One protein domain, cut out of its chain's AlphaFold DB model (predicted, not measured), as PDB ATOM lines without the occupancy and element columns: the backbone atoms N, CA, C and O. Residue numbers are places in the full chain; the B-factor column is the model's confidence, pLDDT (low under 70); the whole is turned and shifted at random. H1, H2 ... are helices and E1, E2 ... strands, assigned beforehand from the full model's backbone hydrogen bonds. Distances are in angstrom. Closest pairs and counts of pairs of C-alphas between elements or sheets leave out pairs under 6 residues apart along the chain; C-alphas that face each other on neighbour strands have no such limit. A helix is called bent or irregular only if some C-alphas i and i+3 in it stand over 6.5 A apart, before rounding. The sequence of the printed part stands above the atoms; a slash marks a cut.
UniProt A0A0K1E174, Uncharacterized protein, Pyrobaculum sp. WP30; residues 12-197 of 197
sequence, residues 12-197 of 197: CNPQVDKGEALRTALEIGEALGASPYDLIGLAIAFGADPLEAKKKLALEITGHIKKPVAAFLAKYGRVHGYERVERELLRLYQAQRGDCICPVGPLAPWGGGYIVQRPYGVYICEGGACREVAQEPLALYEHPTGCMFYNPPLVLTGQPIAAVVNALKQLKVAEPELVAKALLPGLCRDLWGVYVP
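Overview. This is residues 12 to 197 of the 197 residues of an uncharacterized protein of Pyrobaculum sp. WP30 (UniProt A0A0K1E174). Two halves make up this model: a cluster of five helices, H1 to H5, with the small strand pair E1 E9 beside H2, and a half in which the kinked helix H7 runs between a twisted four-stranded sheet, E2 to E5, and a small three-stranded one, E6 to E8. On the other face of the larger sheet H5 lies over E2 and E3, and H6 stands crosswise to H7 near its first residues. The printed part has 186 residues, with seven named helices and nine named strands that follow each other along the chain as H1 H2 H3 E1 H4 H5 E2 E3 E4 E5 E6 E7 E8 H6 H7 E9; the three sheets, in the orders E2 E3 E4 E5, E6 E7 E8 and E1 E9, are antiparallel, and the class is mixed, helices and strands. The whole is compact, with a radius of gyration of the C-alphas of 15.9 A and spans of 46 by 39 by 31 A.

Along the chain. H1, residues 18 to 32, starts at C-alpha 18 (202.337, 275.839, 165.651) and is 21.1 A long. H2 is 36 to 45, H3 50 to 56, E1 63 to 65, H4 68 to 80 at 17.6 A, and H5 82 to 95 at 21.4 A. E2 is 107 to 110, E3 113 to 118, E4 121 to 126 and E5 129 to 134. E6 is 141 to 143, E7 146 to 150, E8 153 to 155 and H6 161 to 170. H7, 176 to 192, is 22.3 A long, with a kink of 43 degrees near residue 183; it is only just irregular, C-alphas 182 and 185 being 6.6 A apart. E9, 194 to 196, ends at C-alpha 196 (200.680, 260.980, 166.147).

Arrangement. H1 and H2 form a helical hairpin, closest at the C-alphas of Ala 25 and Ala 43, 5.4 A. H2 touches H3 at Ile 44 and Pro 50, C-alphas 5.9 A apart. E1 and E9 are antiparallel, N 65 to O 194 being 2.8 A. H5 touches H1, a shallow tilt of 19 degrees, opposite ways, closest at the C-alphas of Ala 21 and Ala 95, 5.2 A. E2 to E5 form a meander, each strand the antiparallel neighbour of the one before: N 108 to O 115 is 3.0 A, N 116 to O 123 2.9 A, N 124 to O 131 2.8 A. H7 and H5 are on opposite faces of this strongly twisted sheet, three layers, at heights of 8.5 and 8.9 A; H4 only grazes it. E6 E7 E8 is a second meander, with N 143 to O 146 at 2.9 A and N 149 to O 154 at 3.0 A; H6 and H7 are on it. H6 touches H7, about perpendicular at 86 degrees, closest at the C-alphas of Val 165 and Pro 176, 5.2 A. Every O i to N i+4 pair is within hydrogen-bond range in H1, H3 and H6; the figures are 4 of 6 in H2, 7 of 9 in H4, 6 of 10 in H5 and 10 of 13 in H7.

Size, cuts and confidence. The C-alphas farthest apart, of Ala 58 and Gln 170, are 46.2 A apart. The printed part has no cut; the link from H5 to E2, 11 residues, is long. Mean pLDDT of the printed part is 93.6, and no printed residue is under 70.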
ATOM      1  N   CYS A  12     191.894 273.170 151.899       87.31
ATOM      2  CA  CYS A  12     193.020 274.067 152.061       87.31
ATOM      3  C   CYS A  12     193.897 273.633 153.234       87.31
ATOM      4  O   CYS A  12     193.419 273.113 154.246       87.31
ATOM      5  N   ASN A  13     195.198 273.867 153.092       83.88
ATOM      6  CA  ASN A  13     196.156 273.659 154.164       83.88
ATOM      7  C   ASN A  13     196.251 274.953 154.976       83.88
ATOM      8  O   ASN A  13     196.630 275.981 154.409       83.88
ATOM      9  N   PRO A  14     195.916 274.939 156.276       83.62
ATOM     10  CA  PRO A  14     196.003 276.140 157.083       83.62
ATOM     11  C   PRO A  14     197.478 276.500 157.254       83.62
ATOM     12  O   PRO A  14     198.306 275.656 157.606       83.62
ATOM     13  N   GLN A  15     197.810 277.766 157.046       89.88
ATOM     14  CA  GLN A  15     199.050 278.296 157.592       89.88
ATOM     15  C   GLN A  15     198.788 278.597 159.064       89.88
ATOM     16  O   GLN A  15     197.762 279.178 159.409       89.88
ATOM     17  N   VAL A  16     199.667 278.144 159.950       92.31
ATOM     18  CA  VAL A  16     199.436 278.200 161.398       92.31
ATOM     19  C   VAL A  16     200.705 278.583 162.131       92.31
ATOM     20  O   VAL A  16     201.815 278.214 161.738       92.31
ATOM     21  N   ASP A  17     200.534 279.299 163.232       95.06
ATOM     22  CA  ASP A  17     201.529 279.332 164.287       95.06
ATOM     23  C   ASP A  17     201.409 278.050 165.120       95.06
ATOM     24  O   ASP A  17     200.476 277.889 165.907       95.06
ATOM     25  N   LYS A  18     202.355 277.124 164.940       95.50
ATOM     26  CA  LYS A  18     202.337 275.839 165.651       95.50
ATOM     27  C   LYS A  18     202.420 276.005 167.173       95.50
ATOM     28  O   LYS A  18     201.785 275.241 167.899       95.50
ATOM     29  N   GLY A  19     203.204 276.977 167.644       96.25
ATOM     30  CA  GLY A  19     203.409 277.221 169.070       96.25
ATOM     31  C   GLY A  19     202.160 277.815 169.710       96.25
ATOM     32  O   GLY A  19     201.728 277.361 170.768       96.25
ATOM     33  N   GLU A  20     201.529 278.765 169.025       96.50
ATOM     34  CA  GLU A  20     200.266 279.364 169.463       96.50
ATOM     35  C   GLU A  20     199.108 278.360 169.451       96.50
ATOM     36  O   GLU A  20     198.310 278.328 170.391       96.50
ATOM     37  N   ALA A  21     199.033 277.503 168.427       96.19
ATOM     38  CA  ALA A  21     198.039 276.435 168.357       96.19
ATOM     39  C   ALA A  21     198.180 275.473 169.547       96.19
ATOM     40  O   ALA A  21     197.187 275.150 170.202       96.19
ATOM     41  N   LEU A  22     199.413 275.063 169.872       97.62
ATOM     42  CA  LEU A  22     199.680 274.198 171.020       97.62
ATOM     43  C   LEU A  22     199.352 274.894 172.346       97.62
ATOM     44  O   LEU A  22     198.660 274.313 173.179       97.62
ATOM     45  N   ARG A  23     199.810 276.135 172.537       97.81
ATOM     46  CA  ARG A  23     199.534 276.926 173.745       97.81
ATOM     47  C   ARG A  23     198.032 277.060 173.984       97.81
ATOM     48  O   ARG A  23     197.555 276.740 175.068       97.81
ATOM     49  N   THR A  24     197.291 277.463 172.956       97.56
ATOM     50  CA  THR A  24     195.836 277.639 173.031       97.56
ATOM     51  C   THR A  24     195.136 276.315 173.334       97.56
ATOM     52  O   THR A  24     194.236 276.277 174.167       97.56
ATOM     53  N   ALA A  25     195.566 275.206 172.722       97.62
ATOM     54  CA  ALA A  25     195.006 273.892 173.022       97.62
ATOM     55  C   ALA A  25     195.227 273.491 174.492       97.62
ATOM     56  O   ALA A  25     194.294 273.021 175.139       97.62
ATOM     57  N   LEU A  26     196.422 273.718 175.046       97.94
ATOM     58  CA  LEU A  26     196.714 273.429 176.457       97.94
ATOM     59  C   LEU A  26     195.823 274.237 177.409       97.94
ATOM     60  O   LEU A  26     195.244 273.658 178.327       97.94
ATOM     61  N   GLU A  27     195.625 275.529 177.144       97.94
ATOM     62  CA  GLU A  27     194.717 276.379 177.931       97.94
ATOM     63  C   GLU A  27     193.269 275.882 177.895       97.94
ATOM     64  O   GLU A  27     192.583 275.875 178.917       97.94
ATOM     65  N   ILE A  28     192.797 275.439 176.726       97.25
ATOM     66  CA  ILE A  28     191.468 274.828 176.584       97.25
ATOM     67  C   ILE A  28     191.393 273.538 177.404       97.25
ATOM     68  O   ILE A  28     190.382 273.278 178.063       97.25
ATOM     69  N   GLY A  29     192.466 272.744 177.389       97.12
ATOM     70  CA  GLY A  29     192.597 271.540 178.196       97.12
ATOM     71  C   GLY A  29     192.418 271.811 179.683       97.12
ATOM     72  O   GLY A  29     191.613 271.150 180.332       97.12
ATOM     73  N   GLU A  30     193.102 272.821 180.208       97.06
ATOM     74  CA  GLU A  30     192.966 273.243 181.605       97.06
ATOM     75  C   GLU A  30     191.557 273.777 181.902       97.06
ATOM     76  O   GLU A  30     190.916 273.345 182.862       97.06
ATOM     77  N   ALA A  31     191.027 274.659 181.047       96.81
ATOM     78  CA  ALA A  31     189.729 275.308 181.241       96.81
ATOM     79  C   ALA A  31     188.533 274.338 181.215       96.81
ATOM     80  O   ALA A  31     187.492 274.615 181.827       96.81
ATOM     81  N   LEU A  32     188.658 273.226 180.485       97.31
ATOM     82  CA  LEU A  32     187.634 272.186 180.360       97.31
ATOM     83  C   LEU A  32     187.970 270.912 181.151       97.31
ATOM     84  O   LEU A  32     187.189 269.965 181.118       97.31
ATOM     85  N   GLY A  33     189.110 270.856 181.846       96.44
ATOM     86  CA  GLY A  33     189.580 269.626 182.494       96.44
ATOM     87  C   GLY A  33     189.706 268.458 181.508       96.44
ATOM     88  O   GLY A  33     189.320 267.329 181.820       96.44
ATOM     89  N   ALA A  34     190.165 268.735 180.285       97.00
ATOM     90  CA  ALA A  34     190.255 267.734 179.237       97.00
ATOM     91  C   ALA A  34     191.408 266.759 179.484       97.00
ATOM     92  O   ALA A  34     192.468 267.137 179.983       97.00
ATOM     93  N   SER A  35     191.221 265.490 179.107       96.06
ATOM     94  CA  SER A  35     192.306 264.523 179.235       96.06
ATOM     95  C   SER A  35     193.377 264.813 178.177       96.06
ATOM     96  O   SER A  35     193.034 265.197 177.052       96.06
ATOM     97  N   PRO A  36     194.664 264.571 178.476       95.88
ATOM     98  CA  PRO A  36     195.725 264.706 177.485       95.88
ATOM     99  C   PRO A  36     195.463 263.896 176.200       95.88
ATOM    100  O   PRO A  36     195.748 264.368 175.101       95.88
ATOM    101  N   TYR A  37     194.853 262.709 176.324       93.75
ATOM    102  CA  TYR A  37     194.527 261.822 175.200       93.75
ATOM    103  C   TYR A  37     193.445 262.380 174.274       93.75
ATOM    104  O   TYR A  37     193.502 262.154 173.067       93.75
ATOM    105  N   ASP A  38     192.466 263.111 174.812       95.00
ATOM    106  CA  ASP A  38     191.460 263.779 173.981       95.00
ATOM    107  C   ASP A  38     192.035 265.057 173.345       95.00
ATOM    108  O   ASP A  38     191.641 265.444 172.244       95.00
ATOM    109  N   LEU A  39     192.985 265.709 174.024       97.06
ATOM    110  CA  LEU A  39     193.533 266.995 173.607       97.06
ATOM    111  C   LEU A  39     194.576 266.890 172.488       97.06
ATOM    112  O   LEU A  39     194.631 267.765 171.627       97.06
ATOM    113  N   ILE A  40     195.394 265.834 172.469       97.19
ATOM    114  CA  ILE A  40     196.473 265.691 171.477       97.19
ATOM    115  C   ILE A  40     195.950 265.718 170.036       97.19
ATOM    116  O   ILE A  40     196.501 266.425 169.192       97.19
ATOM    117  N   GLY A  41     194.850 265.010 169.763       96.00
ATOM    118  CA  GLY A  41     194.224 265.006 168.444       96.00
ATOM    119  C   GLY A  41     193.716 266.393 168.049       96.00
ATOM    120  O   GLY A  41     193.929 266.826 166.918       96.00
ATOM    121  N   LEU A  42     193.089 267.106 168.993       96.81
ATOM    122  CA  LEU A  42     192.599 268.468 168.783       96.81
ATOM    123  C   LEU A  42     193.749 269.434 168.465       96.81
ATOM    124  O   LEU A  42     193.684 270.157 167.472       96.81
ATOM    125  N   ALA A  43     194.814 269.420 169.270       97.00
ATOM    126  CA  ALA A  43     195.967 270.299 169.091       97.00
ATOM    127  C   ALA A  43     196.612 270.109 167.709       97.00
ATOM    128  O   ALA A  43     196.848 271.077 166.983       97.00
ATOM    129  N   ILE A  44     196.852 268.855 167.315       96.50
ATOM    130  CA  ILE A  44     197.479 268.531 166.028       96.50
ATOM    131  C   ILE A  44     196.549 268.869 164.860       96.50
ATOM    132  O   ILE A  44     197.023 269.358 163.835       96.50
ATOM    133  N   ALA A  45     195.231 268.673 164.997       95.38
ATOM    134  CA  ALA A  45     194.281 269.035 163.945       95.38
ATOM    135  C   ALA A  45     194.388 270.528 163.606       95.38
ATOM    136  O   ALA A  45     194.502 270.893 162.433       95.38
ATOM    137  N   PHE A  46     194.467 271.376 164.635       95.31
ATOM    138  CA  PHE A  46     194.686 272.820 164.503       95.31
ATOM    139  C   PHE A  46     196.130 273.219 164.177       95.31
ATOM    140  O   PHE A  46     196.412 274.400 164.001       95.31
ATOM    141  N   GLY A  47     197.017 272.242 163.986       94.44
ATOM    142  CA  GLY A  47     198.332 272.435 163.392       94.44
ATOM    143  C   GLY A  47     199.483 272.587 164.384       94.44
ATOM    144  O   GLY A  47     200.567 273.006 163.977       94.44
ATOM    145  N   ALA A  48     199.289 272.219 165.653       96.38
ATOM    146  CA  ALA A  48     200.404 272.017 166.575       96.38
ATOM    147  C   ALA A  48     201.382 270.956 166.038       96.38
ATOM    148  O   ALA A  48     200.990 270.027 165.325       96.38
ATOM    149  N   ASP A  49     202.660 271.070 166.404       96.44
ATOM    150  CA  ASP A  49     203.642 270.047 166.057       96.44
ATOM    151  C   ASP A  49     203.357 268.735 166.821       96.44
ATOM    152  O   ASP A  49     203.269 268.768 168.052       96.44
ATOM    153  N   PRO A  50     203.220 267.576 166.141       96.38
ATOM    154  CA  PRO A  50     202.868 266.321 166.806       96.38
ATOM    155  C   PRO A  50     203.858 265.873 167.884       96.38
ATOM    156  O   PRO A  50     203.437 265.388 168.935       96.38
ATOM    157  N   LEU A  51     205.164 266.038 167.648       96.19
ATOM    158  CA  LEU A  51     206.195 265.614 168.599       96.19
ATOM    159  C   LEU A  51     206.215 266.537 169.814       96.19
ATOM    160  O   LEU A  51     206.316 266.070 170.953       96.19
ATOM    161  N   GLU A  52     206.082 267.842 169.587       97.31
ATOM    162  CA  GLU A  52     206.018 268.814 170.675       97.31
ATOM    163  C   GLU A  52     204.753 268.637 171.523       97.31
ATOM    164  O   GLU A  52     204.844 268.599 172.753       97.31
ATOM    165  N   ALA A  53     203.593 268.451 170.885       97.00
ATOM    166  CA  ALA A  53     202.329 268.196 171.568       97.00
ATOM    167  C   ALA A  53     202.406 266.924 172.424       97.00
ATOM    168  O   ALA A  53     202.080 266.958 173.611       97.00
ATOM    169  N   LYS A  54     202.918 265.821 171.859       96.38
ATOM    170  CA  LYS A  54     203.117 264.551 172.572       96.38
ATOM    171  C   LYS A  54     204.024 264.711 173.791       96.38
ATOM    172  O   LYS A  54     203.688 264.229 174.874       96.38
ATOM    173  N   LYS A  55     205.130 265.449 173.646       96.25
ATOM    174  CA  LYS A  55     206.052 265.759 174.747       96.25
ATOM    175  C   LYS A  55     205.383 266.598 175.838       96.25
ATOM    176  O   LYS A  55     205.525 266.274 177.014       96.25
ATOM    177  N   LYS A  56     204.672 267.669 175.474       97.00
ATOM    178  CA  LYS A  56     204.003 268.568 176.432       97.00
ATOM    179  C   LYS A  56     202.877 267.881 177.197       97.00
ATOM    180  O   LYS A  56     202.686 268.172 178.371       97.00
ATOM    181  N   LEU A  57     202.176 266.964 176.542       96.00
ATOM    182  CA  LEU A  57     201.078 266.193 177.121       96.00
ATOM    183  C   LEU A  57     201.540 264.925 177.855       96.00
ATOM    184  O   LEU A  57     200.702 264.237 178.430       96.00
ATOM    185  N   ALA A  58     202.847 264.626 177.846       94.75
ATOM    186  CA  ALA A  58     203.445 263.434 178.450       94.75
ATOM    187  C   ALA A  58     202.781 262.119 177.990       94.75
ATOM    188  O   ALA A  58     202.442 261.256 178.798       94.75
ATOM    189  N   LEU A  59     202.576 261.977 176.676       93.44
ATOM    190  CA  LEU A  59     201.904 260.826 176.071       93.44
ATOM    191  C   LEU A  59     202.876 259.900 175.335       93.44
ATOM    192  O   LEU A  59     203.802 260.352 174.667       93.44
ATOM    193  N   GLU A  60     202.594 258.598 175.362       91.19
ATOM    194  CA  GLU A  60     203.356 257.583 174.613       91.19
ATOM    195  C   GLU A  60     202.607 257.018 173.396       91.19
ATOM    196  O   GLU A  60     203.160 256.221 172.643       91.19
ATOM    197  N   ILE A  61     201.365 257.452 173.153       88.19
ATOM    198  CA  ILE A  61     200.537 256.916 172.066       88.19
ATOM    199  C   ILE A  61     201.145 257.161 170.683       88.19
ATOM    200  O   ILE A  61     201.811 258.173 170.452       88.19
ATOM    201  N   THR A  62     200.859 256.257 169.754       91.94
ATOM    202  CA  THR A  62     201.194 256.376 168.333       91.94
ATOM    203  C   THR A  62     199.999 255.926 167.497       91.94
ATOM    204  O   THR A  62     199.199 255.096 167.936       91.94
ATOM    205  N   GLY A  63     199.852 256.479 166.295       94.12
ATOM    206  CA  GLY A  63     198.801 256.076 165.357       94.12
ATOM    207  C   GLY A  63     197.923 257.222 164.867       94.12
ATOM    208  O   GLY A  63     198.183 258.397 165.116       94.12
ATOM    209  N   HIS A  64     196.898 256.865 164.093       94.62
ATOM    210  CA  HIS A  64     195.947 257.823 163.532       94.62
ATOM    211  C   HIS A  64     194.763 258.040 164.475       94.62
ATOM    212  O   HIS A  64     194.086 257.089 164.865       94.62
ATOM    213  N   ILE A  65     194.478 259.303 164.782       94.62
ATOM    214  CA  ILE A  65     193.300 259.729 165.535       94.62
ATOM    215  C   ILE A  65     192.294 260.295 164.539       94.62
ATOM    216  O   ILE A  65     192.526 261.350 163.952       94.62
ATOM    217  N   LYS A  66     191.180 259.588 164.342       93.69
ATOM    218  CA  LYS A  66     190.092 259.981 163.437       93.69
ATOM    219  C   LYS A  66     189.105 260.911 164.137       93.69
ATOM    220  O   LYS A  66     188.800 260.700 165.309       93.69
ATOM    221  N   LYS A  67     188.570 261.896 163.408       95.12
ATOM    222  CA  LYS A  67     187.563 262.857 163.896       95.12
ATOM    223  C   LYS A  67     187.914 263.529 165.237       95.12
ATOM    224  O   LYS A  67     187.042 263.603 166.110       95.12
ATOM    225  N   PRO A  68     189.171 263.963 165.459       96.31
ATOM    226  CA  PRO A  68     189.595 264.482 166.757       96.31
ATOM    227  C   PRO A  68     188.763 265.681 167.230       96.31
ATOM    228  O   PRO A  68     188.426 265.757 168.411       96.31
ATOM    229  N   VAL A  69     188.382 266.595 166.333       97.25
ATOM    230  CA  VAL A  69     187.636 267.804 166.705       97.25
ATOM    231  C   VAL A  69     186.173 267.468 166.987       97.25
ATOM    232  O   VAL A  69     185.625 267.918 167.996       97.25
ATOM    233  N   ALA A  70     185.535 266.640 166.153       96.38
ATOM    234  CA  ALA A  70     184.159 266.212 166.399       96.38
ATOM    235  C   ALA A  70     184.021 265.347 167.656       96.38
ATOM    236  O   ALA A  70     183.059 265.525 168.407       96.38
ATOM    237  N   ALA A  71     184.977 264.455 167.926       96.12
ATOM    238  CA  ALA A  71     184.992 263.661 169.152       96.12
ATOM    239  C   ALA A  71     185.135 264.555 170.394       96.12
ATOM    240  O   ALA A  71     184.376 264.392 171.355       96.12
ATOM    241  N   PHE A  72     186.036 265.542 170.347       97.62
ATOM    242  CA  PHE A  72     186.216 266.510 171.427       97.62
ATOM    243  C   PHE A  72     184.934 267.315 171.679       97.62
ATOM    244  O   PHE A  72     184.430 267.343 172.804       97.62
ATOM    245  N   LEU A  73     184.345 267.899 170.629       97.31
ATOM    246  CA  LEU A  73     183.094 268.657 170.727       97.31
ATOM    247  C   LEU A  73     181.951 267.800 171.286       97.31
ATOM    248  O   LEU A  73     181.221 268.240 172.172       97.31
ATOM    249  N   ALA A  74     181.793 266.565 170.804       95.50
ATOM    250  CA  ALA A  74     180.727 265.677 171.255       95.50
ATOM    251  C   ALA A  74     180.880 265.276 172.728       95.50
ATOM    252  O   ALA A  74     179.883 265.228 173.451       95.50
ATOM    253  N   LYS A  75     182.108 264.995 173.176       96.50
ATOM    254  CA  LYS A  75     182.401 264.581 174.552       96.50
ATOM    255  C   LYS A  75     182.255 265.745 175.527       96.50
ATOM    256  O   LYS A  75     181.440 265.674 176.443       96.50
ATOM    257  N   TYR A  76     182.998 266.826 175.310       97.31
ATOM    258  CA  TYR A  76     183.033 267.955 176.239       97.31
ATOM    259  C   TYR A  76     181.790 268.837 176.132       97.31
ATOM    260  O   TYR A  76     181.372 269.412 177.134       97.31
ATOM    261  N   GLY A  77     181.138 268.894 174.965       96.19
ATOM    262  CA  GLY A  77     179.873 269.613 174.795       96.19
ATOM    263  C   GLY A  77     178.746 269.040 175.657       96.19
ATOM    264  O   GLY A  77     177.947 269.800 176.198       96.19
ATOM    265  N   ARG A  78     178.719 267.718 175.879       95.06
ATOM    266  CA  ARG A  78     177.763 267.072 176.802       95.06
ATOM    267  C   ARG A  78     178.019 267.413 178.269       95.06
ATOM    268  O   ARG A  78     177.074 267.451 179.045       95.06
ATOM    269  N   VAL A  79     179.279 267.632 178.643       96.38
ATOM    270  CA  VAL A  79     179.686 267.871 180.037       96.38
ATOM    271  C   VAL A  79     179.592 269.353 180.404       96.38
ATOM    272  O   VAL A  79     179.114 269.693 181.483       96.38
ATOM    273  N   HIS A  80     180.029 270.243 179.512       96.38
ATOM    274  CA  HIS A  80     180.191 271.675 179.792       96.38
ATOM    275  C   HIS A  80     179.222 272.582 179.021       96.38
ATOM    276  O   HIS A  80     179.244 273.797 179.222       96.38
ATOM    277  N   GLY A  81     178.392 272.007 178.147       95.44
ATOM    278  CA  GLY A  81     177.546 272.729 177.201       95.44
ATOM    279  C   GLY A  81     178.262 272.995 175.872       95.44
ATOM    280  O   GLY A  81     179.404 273.458 175.845       95.44
ATOM    281  N   TYR A  82     177.573 272.723 174.760       94.75
ATOM    282  CA  TYR A  82     178.118 272.857 173.404       94.75
ATOM    283  C   TYR A  82     178.640 274.266 173.118       94.75
ATOM    284  O   TYR A  82     179.792 274.414 172.735       94.75
ATOM    285  N   GLU A  83     177.858 275.299 173.416       94.19
ATOM    286  CA  GLU A  83     178.221 276.700 173.151       94.19
ATOM    287  C   GLU A  83     179.496 277.134 173.881       94.19
ATOM    288  O   GLU A  83     180.283 277.937 173.377       94.19
ATOM    289  N   ARG A  84     179.734 276.602 175.088       95.50
ATOM    290  CA  ARG A  84     180.973 276.868 175.820       95.50
ATOM    291  C   ARG A  84     182.164 276.250 175.098       95.50
ATOM    292  O   ARG A  84     183.146 276.948 174.879       95.50
ATOM    293  N   VAL A  85     182.068 274.981 174.717       97.12
ATOM    294  CA  VAL A  85     183.155 274.276 174.023       97.12
ATOM    295  C   VAL A  85     183.396 274.859 172.632       97.12
ATOM    296  O   VAL A  85     184.540 275.036 172.237       97.12
ATOM    297  N   GLU A  86     182.344 275.232 171.911       96.19
ATOM    298  CA  GLU A  86     182.423 275.882 170.600       96.19
ATOM    299  C   GLU A  86     183.200 277.200 170.673       96.19
ATOM    300  O   GLU A  86     184.070 277.435 169.837       96.19
ATOM    301  N   ARG A  87     182.974 278.022 171.709       94.88
ATOM    302  CA  ARG A  87     183.767 279.242 171.943       94.88
ATOM    303  C   ARG A  87     185.245 278.951 172.171       94.88
ATOM    304  O   ARG A  87     186.081 279.660 171.619       94.88
ATOM    305  N   GLU A  88     185.570 277.913 172.936       96.50
ATOM    306  CA  GLU A  88     186.962 277.497 173.125       96.50
ATOM    307  C   GLU A  88     187.584 277.019 171.807       96.50
ATOM    308  O   GLU A  88     188.671 277.457 171.437       96.50
ATOM    309  N   LEU A  89     186.872 276.202 171.028       96.50
ATOM    310  CA  LEU A  89     187.344 275.740 169.719       96.50
ATOM    311  C   LEU A  89     187.540 276.896 168.726       96.50
ATOM    312  O   LEU A  89     188.486 276.874 167.940       96.50
ATOM    313  N   LEU A  90     186.698 277.933 168.775       95.31
ATOM    314  CA  LEU A  90     186.871 279.139 167.962       95.31
ATOM    315  C   LEU A  90     188.170 279.884 168.284       95.31
ATOM    316  O   LEU A  90     188.762 280.468 167.376       95.31
ATOM    317  N   ARG A  91     188.656 279.841 169.533       95.00
ATOM    318  CA  ARG A  91     189.936 280.470 169.903       95.00
ATOM    319  C   ARG A  91     191.110 279.846 169.154       95.00
ATOM    320  O   ARG A  91     192.023 280.569 168.779       95.00
ATOM    321  N   LEU A  92     191.067 278.548 168.845       94.94
ATOM    322  CA  LEU A  92     192.137 277.882 168.087       94.94
ATOM    323  C   LEU A  92     192.290 278.430 166.662       94.94
ATOM    324  O   LEU A  92     193.382 278.380 166.100       94.94
ATOM    325  N   TYR A  93     191.234 279.007 166.081       93.31
ATOM    326  CA  TYR A  93     191.332 279.668 164.779       93.31
ATOM    327  C   TYR A  93     192.155 280.965 164.821       93.31
ATOM    328  O   TYR A  93     192.623 281.400 163.771       93.31
ATOM    329  N   GLN A  94     192.401 281.552 165.999       87.38
ATOM    330  CA  GLN A  94     193.281 282.721 166.154       87.38
ATOM    331  C   GLN A  94     194.756 282.382 165.888       87.38
ATOM    332  O   GLN A  94     195.529 283.270 165.547       87.38
ATOM    333  N   ALA A  95     195.136 281.102 165.983       89.38
ATOM    334  CA  ALA A  95     196.478 280.635 165.642       89.38
ATOM    335  C   ALA A  95     196.714 280.522 164.122       89.38
ATOM    336  O   ALA A  95     197.846 280.271 163.694       89.38
ATOM    337  N   GLN A  96     195.672 280.669 163.290       89.06
ATOM    338  CA  GLN A  96     195.846 280.671 161.839       89.06
ATOM    339  C   GLN A  96     196.574 281.934 161.379       89.06
ATOM    340  O   GLN A  96     196.322 283.044 161.840       89.06
ATOM    341  N   ARG A  97     197.492 281.736 160.439       81.62
ATOM    342  CA  ARG A  97     198.250 282.768 159.740       81.62
ATOM    343  C   ARG A  97     197.739 282.852 158.295       81.62
ATOM    344  O   ARG A  97     197.260 281.861 157.754       81.62
ATOM    345  N   GLY A  98     197.857 284.021 157.668       80.88
ATOM    346  CA  GLY A  98     197.461 284.247 156.271       80.88
ATOM    347  C   GLY A  98     196.178 285.065 156.111       80.88
ATOM    348  O   GLY A  98     195.689 285.666 157.066       80.88
ATOM    349  N   ASP A  99     195.653 285.094 154.885       84.88
ATOM    350  CA  ASP A  99     194.570 286.011 154.493       84.88
ATOM    351  C   ASP A  99     193.164 285.410 154.658       84.88
ATOM    352  O   ASP A  99     192.173 286.138 154.777       84.88
ATOM    353  N   CYS A 100     193.063 284.077 154.696       88.44
ATOM    354  CA  CYS A 100     191.798 283.356 154.794       88.44
ATOM    355  C   CYS A 100     191.842 282.202 155.803       88.44
ATOM    356  O   CYS A 100     192.904 281.693 156.154       88.44
ATOM    357  N   ILE A 101     190.663 281.808 156.284       89.19
ATOM    358  CA  ILE A 101     190.478 280.754 157.278       89.19
ATOM    359  C   ILE A 101     190.275 279.412 156.582       89.19
ATOM    360  O   ILE A 101     189.401 279.270 155.722       89.19
ATOM    361  N   CYS A 102     191.040 278.420 157.029       91.25
ATOM    362  CA  CYS A 102     190.929 277.026 156.627       91.25
ATOM    363  C   CYS A 102     190.216 276.203 157.705       91.25
ATOM    364  O   CYS A 102     190.805 275.974 158.766       91.25
ATOM    365  N   PRO A 103     188.980 275.732 157.470       93.12
ATOM    366  CA  PRO A 103     188.245 274.922 158.435       93.12
ATOM    367  C   PRO A 103     188.992 273.639 158.839       93.12
ATOM    368  O   PRO A 103     189.637 272.980 158.020       93.12
ATOM    369  N   VAL A 104     188.901 273.283 160.120       91.56
ATOM    370  CA  VAL A 104     189.661 272.178 160.738       91.56
ATOM    371  C   VAL A 104     188.751 271.109 161.357       91.56
ATOM    372  O   VAL A 104     189.221 270.057 161.775       91.56
ATOM    373  N   GLY A 105     187.438 271.343 161.406       94.19
ATOM    374  CA  GLY A 105     186.517 270.440 162.084       94.19
ATOM    375  C   GLY A 105     185.047 270.710 161.802       94.19
ATOM    376  O   GLY A 105     184.723 271.406 160.838       94.19
ATOM    377  N   PRO A 106     184.141 270.207 162.657       95.94
ATOM    378  CA  PRO A 106     182.702 270.410 162.522       95.94
ATOM    379  C   PRO A 106     182.269 271.831 162.892       95.94
ATOM    380  O   PRO A 106     181.107 272.045 163.193       95.94
ATOM    381  N   LEU A 107     183.186 272.792 162.935       96.31
ATOM    382  CA  LEU A 107     182.917 274.168 163.300       96.31
ATOM    383  C   LEU A 107     183.883 275.078 162.552       96.31
ATOM    384  O   LEU A 107     185.081 274.791 162.495       96.31
ATOM    385  N   ALA A 108     183.368 276.179 162.016       95.06
ATOM    386  CA  ALA A 108     184.158 277.204 161.351       95.06
ATOM    387  C   ALA A 108     183.575 278.602 161.616       95.06
ATOM    388  O   ALA A 108     182.351 278.764 161.588       95.06
ATOM    389  N   PRO A 109     184.419 279.621 161.850       93.75
ATOM    390  CA  PRO A 109     183.961 281.003 161.957       93.75
ATOM    391  C   PRO A 109     183.388 281.486 160.620       93.75
ATOM    392  O   PRO A 109     183.933 281.185 159.556       93.75
ATOM    393  N   TRP A 110     182.299 282.249 160.670       90.00
ATOM    394  CA  TRP A 110     181.646 282.814 159.491       90.00
ATOM    395  C   TRP A 110     180.877 284.090 159.843       90.00
ATOM    396  O   TRP A 110     180.085 284.101 160.784       90.00
ATOM    397  N   GLY A 111     181.082 285.161 159.067       84.88
ATOM    398  CA  GLY A 111     180.442 286.455 159.321       84.88
ATOM    399  C   GLY A 111     180.781 286.997 160.716       84.88
ATOM    400  O   GLY A 111     181.947 287.004 161.107       84.88
ATOM    401  N   GLY A 112     179.759 287.429 161.463       85.88
ATOM    402  CA  GLY A 112     179.861 287.820 162.877       85.88
ATOM    403  C   GLY A 112     179.744 286.656 163.871       85.88
ATOM    404  O   GLY A 112     179.658 286.886 165.079       85.88
ATOM    405  N   GLY A 113     179.717 285.412 163.386       93.56
ATOM    406  CA  GLY A 113     179.447 284.216 164.174       93.56
ATOM    407  C   GLY A 113     180.209 282.987 163.676       93.56
ATOM    408  O   GLY A 113     181.396 283.057 163.344       93.56
ATOM    409  N   TYR A 114     179.545 281.833 163.662       95.75
ATOM    410  CA  TYR A 114     180.124 280.566 163.213       95.75
ATOM    411  C   TYR A 114     179.060 279.586 162.725       95.75
ATOM    412  O   TYR A 114     177.897 279.647 163.119       95.75
ATOM    413  N   ILE A 115     179.478 278.652 161.877       97.06
ATOM    414  CA  ILE A 115     178.699 277.468 161.515       97.06
ATOM    415  C   ILE A 115     179.230 276.263 162.287       97.06
ATOM    416  O   ILE A 115     180.442 276.132 162.472       97.06
ATOM    417  N   VAL A 116     178.341 275.381 162.739       97.56
ATOM    418  CA  VAL A 116     178.698 274.184 163.505       97.56
ATOM    419  C   VAL A 116     177.790 273.002 163.185       97.56
ATOM    420  O   VAL A 116     176.579 273.147 163.050       97.56
ATOM    421  N   GLN A 117     178.369 271.809 163.117       97.19
ATOM    422  CA  GLN A 117     177.662 270.541 163.161       97.19
ATOM    423  C   GLN A 117     177.729 269.965 164.575       97.19
ATOM    424  O   GLN A 117     178.793 269.588 165.068       97.19
ATOM    425  N   ARG A 118     176.565 269.858 165.214       93.94
ATOM    426  CA  ARG A 118     176.371 269.161 166.492       93.94
ATOM    427  C   ARG A 118     175.836 267.749 166.218       93.94
ATOM    428  O   ARG A 118     175.445 267.451 165.089       93.94
ATOM    429  N   PRO A 119     175.748 266.865 167.228       89.31
ATOM    430  CA  PRO A 119     175.165 265.535 167.031       89.31
ATOM    431  C   PRO A 119     173.719 265.525 166.514       89.31
ATOM    432  O   PRO A 119     173.291 264.508 165.983       89.31
ATOM    433  N   TYR A 120     172.981 266.628 166.672       88.25
ATOM    434  CA  TYR A 120     171.555 266.723 166.344       88.25
ATOM    435  C   TYR A 120     171.252 267.558 165.098       88.25
ATOM    436  O   TYR A 120     170.088 267.778 164.813       88.25
ATOM    437  N   GLY A 121     172.264 268.055 164.383       94.56
ATOM    438  CA  GLY A 121     172.029 268.905 163.220       94.56
ATOM    439  C   GLY A 121     173.164 269.874 162.933       94.56
ATOM    440  O   GLY A 121     174.221 269.854 163.576       94.56
ATOM    441  N   VAL A 122     172.925 270.744 161.961       97.50
ATOM    442  CA  VAL A 122     173.834 271.824 161.572       97.50
ATOM    443  C   VAL A 122     173.193 273.161 161.905       97.50
ATOM    444  O   VAL A 122     172.016 273.380 161.619       97.50
ATOM    445  N   TYR A 123     173.977 274.067 162.482       97.19
ATOM    446  CA  TYR A 123     173.516 275.351 162.994       97.19
ATOM    447  C   TYR A 123     174.433 276.485 162.547       97.19
ATOM    448  O   TYR A 123     175.647 276.312 162.446       97.19
ATOM    449  N   ILE A 124     173.850 277.658 162.336       96.44
ATOM    450  CA  ILE A 124     174.563 278.933 162.236       96.44
ATOM    451  C   ILE A 124     174.291 279.698 163.523       96.44
ATOM    452  O   ILE A 124     173.130 279.929 163.863       96.44
ATOM    453  N   CYS A 125     175.344 280.086 164.228       95.19
ATOM    454  CA  CYS A 125     175.264 280.774 165.506       95.19
ATOM    455  C   CYS A 125     175.842 282.187 165.394       95.19
ATOM    456  O   CYS A 125     177.012 282.354 165.057       95.19
ATOM    457  N   GLU A 126     175.034 283.198 165.707       92.81
ATOM    458  CA  GLU A 126     175.390 284.619 165.656       92.81
ATOM    459  C   GLU A 126     174.640 285.384 166.755       92.81
ATOM    460  O   GLU A 126     173.500 285.060 167.085       92.81
ATOM    461  N   GLY A 127     175.283 286.382 167.374       83.00
ATOM    462  CA  GLY A 127     174.621 287.249 168.362       83.00
ATOM    463  C   GLY A 127     174.047 286.524 169.591       83.00
ATOM    464  O   GLY A 127     173.132 287.036 170.225       83.00
ATOM    465  N   GLY A 128     174.557 285.331 169.921       83.31
ATOM    466  CA  GLY A 128     174.069 284.509 171.035       83.31
ATOM    467  C   GLY A 128     172.864 283.619 170.708       83.31
ATOM    468  O   GLY A 128     172.366 282.947 171.605       83.31
ATOM    469  N   ALA A 129     172.413 283.575 169.453       90.25
ATOM    470  CA  ALA A 129     171.364 282.673 168.991       90.25
ATOM    471  C   ALA A 129     171.903 281.713 167.924       90.25
ATOM    472  O   ALA A 129     172.768 282.079 167.133       90.25
ATOM    473  N   CYS A 130     171.364 280.494 167.881       94.00
ATOM    474  CA  CYS A 130     171.683 279.503 166.856       94.00
ATOM    475  C   CYS A 130     170.433 279.168 166.041       94.00
ATOM    476  O   CYS A 130     169.406 278.781 166.596       94.00
ATOM    477  N   ARG A 131     170.537 279.286 164.719       95.25
ATOM    478  CA  ARG A 131     169.512 278.873 163.760       95.25
ATOM    479  C   ARG A 131     169.915 277.551 163.127       95.25
ATOM    480  O   ARG A 131     171.026 277.418 162.623       95.25
ATOM    481  N   GLU A 132     169.002 276.592 163.123       96.88
ATOM    482  CA  GLU A 132     169.189 275.320 162.428       96.88
ATOM    483  C   GLU A 132     169.159 275.509 160.904       96.88
ATOM    484  O   GLU A 132     168.327 276.245 160.366       96.88
ATOM    485  N   VAL A 133     170.079 274.842 160.208       96.62
ATOM    486  CA  VAL A 133     170.155 274.805 158.738       96.62
ATOM    487  C   VAL A 133     170.063 273.394 158.167       96.62
ATOM    488  O   VAL A 133     169.839 273.242 156.967       96.62
ATOM    489  N   ALA A 134     170.213 272.371 159.009       96.00
ATOM    490  CA  ALA A 134     169.908 270.982 158.693       96.00
ATOM    491  C   ALA A 134     169.499 270.241 159.976       96.00
ATOM    492  O   ALA A 134     170.199 270.344 160.982       96.00
ATOM    493  N   GLN A 135     168.396 269.488 159.914       91.50
ATOM    494  CA  GLN A 135     167.852 268.700 161.035       91.50
ATOM    495  C   GLN A 135     168.706 267.482 161.401       91.50
ATOM    496  O   GLN A 135     168.566 266.925 162.482       91.50
ATOM    497  N   GLU A 136     169.569 267.043 160.489       92.00
ATOM    498  CA  GLU A 136     170.472 265.920 160.704       92.00
ATOM    499  C   GLU A 136     171.918 266.355 160.442       92.00
ATOM    500  O   GLU A 136     172.167 267.214 159.585       92.00
ATOM    501  N   PRO A 137     172.894 265.790 161.174       92.38
ATOM    502  CA  PRO A 137     174.296 266.017 160.874       92.38
ATOM    503  C   PRO A 137     174.648 265.434 159.502       92.38
ATOM    504  O   PRO A 137     174.188 264.363 159.110       92.38
ATOM    505  N   LEU A 138     175.540 266.109 158.788       93.62
ATOM    506  CA  LEU A 138     176.037 265.648 157.502       93.62
ATOM    507  C   LEU A 138     177.002 264.483 157.718       93.62
ATOM    508  O   LEU A 138     178.049 264.618 158.365       93.62
ATOM    509  N   ALA A 139     176.643 263.332 157.160       91.12
ATOM    510  CA  ALA A 139     177.471 262.139 157.178       91.12
ATOM    511  C   ALA A 139     178.438 262.146 155.985       91.12
ATOM    512  O   ALA A 139     178.025 262.015 154.831       91.12
ATOM    513  N   LEU A 140     179.732 262.286 156.284       93.31
ATOM    514  CA  LEU A 140     180.818 262.122 155.321       93.31
ATOM    515  C   LEU A 140     181.549 260.802 155.547       93.31
ATOM    516  O   LEU A 140     181.734 260.360 156.688       93.31
ATOM    517  N   TYR A 141     182.017 260.228 154.445       92.88
ATOM    518  CA  TYR A 141     182.692 258.938 154.417       92.88
ATOM    519  C   TYR A 141     184.035 259.038 153.713       92.88
ATOM    520  O   TYR A 141     184.222 259.864 152.816       92.88
ATOM    521  N   GLU A 142     184.987 258.228 154.174       91.81
ATOM    522  CA  GLU A 142     186.329 258.190 153.604       91.81
ATOM    523  C   GLU A 142     186.268 257.569 152.209       91.81
ATOM    524  O   GLU A 142     185.641 256.531 151.999       91.81
ATOM    525  N   HIS A 143     186.930 258.213 151.256       90.94
ATOM    526  CA  HIS A 143     187.093 257.731 149.894       90.94
ATOM    527  C   HIS A 143     188.579 257.841 149.513       90.94
ATOM    528  O   HIS A 143     189.229 258.799 149.933       90.94
ATOM    529  N   PRO A 144     189.149 256.940 148.689       85.44
ATOM    530  CA  PRO A 144     190.573 256.995 148.331       85.44
ATOM    531  C   PRO A 144     191.050 258.340 147.762       85.44
ATOM    532  O   PRO A 144     192.213 258.701 147.905       85.44
ATOM    533  N   THR A 145     190.151 259.093 147.125       82.00
ATOM    534  CA  THR A 145     190.431 260.410 146.531       82.00
ATOM    535  C   THR A 145     189.904 261.595 147.355       82.00
ATOM    536  O   THR A 145     189.987 262.738 146.903       82.00
ATOM    537  N   GLY A 146     189.340 261.366 148.549       82.44
ATOM    538  CA  GLY A 146     188.796 262.443 149.379       82.44
ATOM    539  C   GLY A 146     187.752 262.020 150.408       82.44
ATOM    540  O   GLY A 146     187.863 260.999 151.081       82.44
ATOM    541  N   CYS A 147     186.713 262.834 150.539       92.12
ATOM    542  CA  CYS A 147     185.504 262.508 151.289       92.12
ATOM    543  C   CYS A 147     184.303 262.461 150.348       92.12
ATOM    544  O   CYS A 147     184.309 263.080 149.279       92.12
ATOM    545  N   MET A 148     183.268 261.731 150.749       94.31
ATOM    546  CA  MET A 148     182.056 261.583 149.953       94.31
ATOM    547  C   MET A 148     180.778 261.639 150.785       94.31
ATOM    548  O   MET A 148     180.767 261.232 151.949       94.31
ATOM    549  N   PHE A 149     179.695 262.077 150.148       92.00
ATOM    550  CA  PHE A 149     178.337 261.708 150.543       92.00
ATOM    551  C   PHE A 149     177.999 260.331 149.970       92.00
ATOM    552  O   PHE A 149     178.450 260.005 148.873       92.00
ATOM    553  N   TYR A 150     177.186 259.538 150.678       83.19
ATOM    554  CA  TYR A 150     176.629 258.295 150.120       83.19
ATOM    555  C   TYR A 150     175.252 258.467 149.488       83.19
ATOM    556  O   TYR A 150     174.899 257.692 148.604       83.19
ATOM    557  N   ASN A 151     174.476 259.460 149.917       82.75
ATOM    558  CA  ASN A 151     173.142 259.693 149.383       82.75
ATOM    559  C   ASN A 151     172.870 261.202 149.252       82.75
ATOM    560  O   ASN A 151     172.615 261.836 150.272       82.75
ATOM    561  N   PRO A 152     172.939 261.788 148.043       82.94
ATOM    562  CA  PRO A 152     173.400 261.158 146.802       82.94
ATOM    563  C   PRO A 152     174.895 260.779 146.874       82.94
ATOM    564  O   PRO A 152     175.656 261.447 147.577       82.94
ATOM    565  N   PRO A 153     175.348 259.728 146.163       89.12
ATOM    566  CA  PRO A 153     176.761 259.380 146.117       89.12
ATOM    567  C   PRO A 153     177.541 260.463 145.363       89.12
ATOM    568  O   PRO A 153     177.369 260.638 144.158       89.12
ATOM    569  N   LEU A 154     178.398 261.195 146.073       94.12
ATOM    570  CA  LEU A 154     179.209 262.265 145.494       94.12
ATOM    571  C   LEU A 154     180.550 262.360 146.217       94.12
ATOM    572  O   LEU A 154     180.600 262.731 147.388       94.12
ATOM    573  N   VAL A 155     181.638 262.062 145.505       94.12
ATOM    574  CA  VAL A 155     183.003 262.353 145.963       94.12
ATOM    575  C   VAL A 155     183.232 263.849 145.824       94.12
ATOM    576  O   VAL A 155     183.094 264.369 144.725       94.12
ATOM    577  N   LEU A 156     183.566 264.536 146.915       93.75
ATOM    578  CA  LEU A 156     183.595 265.998 146.952       93.75
ATOM    579  C   LEU A 156     184.841 266.588 146.289       93.75
ATOM    580  O   LEU A 156     184.737 267.583 145.582       93.75
ATOM    581  N   THR A 157     186.016 265.988 146.491       91.12
ATOM    582  CA  THR A 157     187.293 266.529 146.000       91.12
ATOM    583  C   THR A 157     187.265 266.790 144.496       91.12
ATOM    584  O   THR A 157     187.010 265.884 143.704       91.12
ATOM    585  N   GLY A 158     187.562 268.031 144.103       90.94
ATOM    586  CA  GLY A 158     187.636 268.451 142.704       90.94
ATOM    587  C   GLY A 158     186.283 268.684 142.027       90.94
ATOM    588  O   GLY A 158     186.264 269.086 140.867       90.94
ATOM    589  N   GLN A 159     185.158 268.473 142.718       94.50
ATOM    590  CA  GLN A 159     183.841 268.786 142.165       94.50
ATOM    591  C   GLN A 159     183.611 270.296 142.109       94.50
ATOM    592  O   GLN A 159     183.992 270.998 143.048       94.50
ATOM    593  N   PRO A 160     182.900 270.810 141.093       95.31
ATOM    594  CA  PRO A 160     182.420 272.185 141.109       95.31
ATOM    595  C   PRO A 160     181.584 272.451 142.363       95.31
ATOM    596  O   PRO A 160     180.720 271.639 142.715       95.31
ATOM    597  N   ILE A 161     181.768 273.607 143.012       94.44
ATOM    598  CA  ILE A 161     180.994 273.954 144.220       94.44
ATOM    599  C   ILE A 161     179.482 273.882 143.957       94.44
ATOM    600  O   ILE A 161     178.735 273.396 144.802       94.44
ATOM    601  N   ALA A 162     179.024 274.260 142.761       94.62
ATOM    602  CA  ALA A 162     177.617 274.153 142.372       94.62
ATOM    603  C   ALA A 162     177.069 272.709 142.434       94.62
ATOM    604  O   ALA A 162     175.923 272.503 142.834       94.62
ATOM    605  N   ALA A 163     177.875 271.699 142.085       94.56
ATOM    606  CA  ALA A 163     177.470 270.296 142.173       94.56
ATOM    607  C   ALA A 163     177.327 269.846 143.636       94.56
ATOM    608  O   ALA A 163     176.338 269.206 143.995       94.56
ATOM    609  N   VAL A 164     178.265 270.257 144.495       95.62
ATOM    610  CA  VAL A 164     178.216 270.002 145.945       95.62
ATOM    611  C   VAL A 164     176.986 270.657 146.577       95.62
ATOM    612  O   VAL A 164     176.261 270.025 147.343       95.62
ATOM    613  N   VAL A 165     176.699 271.901 146.202       95.69
ATOM    614  CA  VAL A 165     175.509 272.644 146.632       95.69
ATOM    615  C   VAL A 165     174.222 271.925 146.230       95.69
ATOM    616  O   VAL A 165     173.304 271.808 147.040       95.69
ATOM    617  N   ASN A 166     174.144 271.402 145.007       95.06
ATOM    618  CA  ASN A 166     172.978 270.640 144.560       95.06
ATOM    619  C   ASN A 166     172.790 269.343 145.362       95.06
ATOM    620  O   ASN A 166     171.655 269.005 145.697       95.06
ATOM    621  N   ALA A 167     173.872 268.653 145.731       94.19
ATOM    622  CA  ALA A 167     173.791 267.491 146.617       94.19
ATOM    623  C   ALA A 167     173.276 267.867 148.018       94.19
ATOM    624  O   ALA A 167     172.397 267.197 148.555       94.19
ATOM    625  N   LEU A 168     173.740 268.986 148.580       95.56
ATOM    626  CA  LEU A 168     173.245 269.500 149.864       95.56
ATOM    627  C   LEU A 168     171.759 269.898 149.809       95.56
ATOM    628  O   LEU A 168     171.023 269.656 150.765       95.56
ATOM    629  N   LYS A 169     171.283 270.441 148.681       94.69
ATOM    630  CA  LYS A 169     169.849 270.717 148.463       94.69
ATOM    631  C   LYS A 169     169.015 269.434 148.491       94.69
ATOM    632  O   LYS A 169     167.932 269.432 149.072       94.69
ATOM    633  N   GLN A 170     169.522 268.331 147.934       93.00
ATOM    634  CA  GLN A 170     168.853 267.022 148.013       93.00
ATOM    635  C   GLN A 170     168.791 266.487 149.452       93.00
ATOM    636  O   GLN A 170     167.808 265.852 149.829       93.00
ATOM    637  N   LEU A 171     169.788 266.825 150.274       91.12
ATOM    638  CA  LEU A 171     169.809 266.582 151.720       91.12
ATOM    639  C   LEU A 171     168.949 267.573 152.528       91.12
ATOM    640  O   LEU A 171     168.972 267.540 153.756       91.12
ATOM    641  N   LYS A 172     168.178 268.447 151.863       92.50
ATOM    642  CA  LYS A 172     167.299 269.456 152.483       92.50
ATOM    643  C   LYS A 172     168.038 270.450 153.392       92.50
ATOM    644  O   LYS A 172     167.464 270.963 154.349       92.50
ATOM    645  N   VAL A 173     169.298 270.749 153.079       95.69
ATOM    646  CA  VAL A 173     170.073 271.789 153.765       95.69
ATOM    647  C   VAL A 173     169.591 273.169 153.313       95.69
ATOM    648  O   VAL A 173     169.564 273.450 152.115       95.69
ATOM    649  N   ALA A 174     169.228 274.033 154.264       95.25
ATOM    650  CA  ALA A 174     168.654 275.354 153.992       95.25
ATOM    651  C   ALA A 174     169.680 276.386 153.487       95.25
ATOM    652  O   ALA A 174     169.320 277.266 152.714       95.25
ATOM    653  N   GLU A 175     170.950 276.260 153.893       96.00
ATOM    654  CA  GLU A 175     172.064 277.155 153.518       96.00
ATOM    655  C   GLU A 175     173.191 276.368 152.818       96.00
ATOM    656  O   GLU A 175     174.304 276.240 153.346       96.00
ATOM    657  N   PRO A 176     172.914 275.746 151.658       95.56
ATOM    658  CA  PRO A 176     173.807 274.755 151.070       95.56
ATOM    659  C   PRO A 176     175.114 275.369 150.556       95.56
ATOM    660  O   PRO A 176     176.166 274.745 150.684       95.56
ATOM    661  N   GLU A 177     175.101 276.596 150.031       94.69
ATOM    662  CA  GLU A 177     176.307 277.303 149.586       94.69
ATOM    663  C   GLU A 177     177.265 277.579 150.753       94.69
ATOM    664  O   GLU A 177     178.471 277.338 150.640       94.69
ATOM    665  N   LEU A 178     176.733 278.023 151.894       93.69
ATOM    666  CA  LEU A 178     177.533 278.246 153.091       93.69
ATOM    667  C   LEU A 178     178.090 276.931 153.637       93.69
ATOM    668  O   LEU A 178     179.286 276.833 153.901       93.69
ATOM    669  N   VAL A 179     177.248 275.908 153.774       95.56
ATOM    670  CA  VAL A 179     177.669 274.587 154.258       95.56
ATOM    671  C   VAL A 179     178.775 274.007 153.374       95.56
ATOM    672  O   VAL A 179     179.777 273.516 153.901       95.56
ATOM    673  N   ALA A 180     178.642 274.117 152.049       94.75
ATOM    674  CA  ALA A 180     179.643 273.642 151.100       94.75
ATOM    675  C   ALA A 180     181.002 274.329 151.276       94.75
ATOM    676  O   ALA A 180     182.029 273.657 151.224       94.75
ATOM    677  N   LYS A 181     181.014 275.651 151.484       92.00
ATOM    678  CA  LYS A 181     182.250 276.444 151.575       92.00
ATOM    679  C   LYS A 181     182.881 276.435 152.967       92.00
ATOM    680  O   LYS A 181     184.100 276.407 153.089       92.00
ATOM    681  N   ALA A 182     182.065 276.489 154.014       92.06
ATOM    682  CA  ALA A 182     182.523 276.739 155.378       92.06
ATOM    683  C   ALA A 182     182.651 275.473 156.224       92.06
ATOM    684  O   ALA A 182     183.588 275.347 157.008       92.06
ATOM    685  N   LEU A 183     181.710 274.539 156.082       95.44
ATOM    686  CA  LEU A 183     181.592 273.401 156.991       95.44
ATOM    687  C   LEU A 183     182.169 272.119 156.392       95.44
ATOM    688  O   LEU A 183     182.962 271.439 157.042       95.44
ATOM    689  N   LEU A 184     181.806 271.792 155.148       95.44
ATOM    690  CA  LEU A 184     182.245 270.554 154.502       95.44
ATOM    691  C   LEU A 184     183.772 270.393 154.425       95.44
ATOM    692  O   LEU A 184     184.227 269.277 154.685       95.44
ATOM    693  N   PRO A 185     184.590 271.431 154.142       94.00
ATOM    694  CA  PRO A 185     186.044 271.274 154.148       94.00
ATOM    695  C   PRO A 185     186.576 270.852 155.523       94.00
ATOM    696  O   PRO A 185     187.432 269.973 155.618       94.00
ATOM    697  N   GLY A 186     186.016 271.417 156.596       94.88
ATOM    698  CA  GLY A 186     186.401 271.098 157.970       94.88
ATOM    699  C   GLY A 186     185.977 269.691 158.374       94.88
ATOM    700  O   GLY A 186     186.791 268.936 158.901       94.88
ATOM    701  N   LEU A 187     184.741 269.297 158.051       95.50
ATOM    702  CA  LEU A 187     184.253 267.933 158.279       95.50
ATOM    703  C   LEU A 187     185.078 266.894 157.515       95.50
ATOM    704  O   LEU A 187     185.410 265.842 158.057       95.50
ATOM    705  N   CYS A 188     185.418 267.186 156.261       94.19
ATOM    706  CA  CYS A 188     186.223 266.313 155.417       94.19
ATOM    707  C   CYS A 188     187.638 266.139 155.978       94.19
ATOM    708  O   CYS A 188     188.165 265.029 156.008       94.19
ATOM    709  N   ARG A 189     188.240 267.220 156.476       92.94
ATOM    710  CA  ARG A 189     189.560 267.169 157.100       92.94
ATOM    711  C   ARG A 189     189.553 266.406 158.423       92.94
ATOM    712  O   ARG A 189     190.405 265.549 158.636       92.94
ATOM    713  N   ASP A 190     188.583 266.676 159.288       94.94
ATOM    714  CA  ASP A 190     188.450 265.993 160.579       94.94
ATOM    715  C   ASP A 190     188.180 264.496 160.404       94.94
ATOM    716  O   ASP A 190     188.737 263.672 161.127       94.94
ATOM    717  N   LEU A 191     187.404 264.122 159.381       94.44
ATOM    718  CA  LEU A 191     187.183 262.730 158.998       94.44
ATOM    719  C   LEU A 191     188.500 261.975 158.782       94.44
ATOM    720  O   LEU A 191     188.648 260.868 159.291       94.44
ATOM    721  N   TRP A 192     189.459 262.576 158.078       89.50
ATOM    722  CA  TRP A 192     190.761 261.958 157.817       89.50
ATOM    723  C   TRP A 192     191.617 261.858 159.077       89.50
ATOM    724  O   TRP A 192     192.374 260.893 159.223       89.50
ATOM    725  N   GLY A 193     191.418 262.793 160.005       92.56
ATOM    726  CA  GLY A 193     192.072 262.811 161.298       92.56
ATOM    727  C   GLY A 193     193.511 263.300 161.225       92.56
ATOM    728  O   GLY A 193     193.908 264.022 160.312       92.56
ATOM    729  N   VAL A 194     194.296 262.906 162.221       94.44
ATOM    730  CA  VAL A 194     195.701 263.299 162.361       94.44
ATOM    731  C   VAL A 194     196.565 262.118 162.761       94.44
ATOM    732  O   VAL A 194     196.095 261.184 163.409       94.44
ATOM    733  N   TYR A 195     197.843 262.178 162.398       95.44
ATOM    734  CA  TYR A 195     198.828 261.191 162.811       95.44
ATOM    735  C   TYR A 195     199.635 261.681 164.013       95.44
ATOM    736  O   TYR A 195     200.169 262.792 163.996       95.44
ATOM    737  N   VAL A 196     199.750 260.824 165.027       94.44
ATOM    738  CA  VAL A 196     200.680 260.980 166.147       94.44
ATOM    739  C   VAL A 196     201.851 260.009 165.940       94.44
ATOM    740  O   VAL A 196     201.611 258.794 165.936       94.44
ATOM    741  N   PRO A 197     203.083 260.513 165.748       90.44
ATOM    742  CA  PRO A 197     204.271 259.684 165.566       90.44
ATOM    743  C   PRO A 197     204.725 258.992 166.857       90.44
ATOM    744  O   PRO A 197     204.482 259.513 167.975       90.44
TER     745      PRO A 197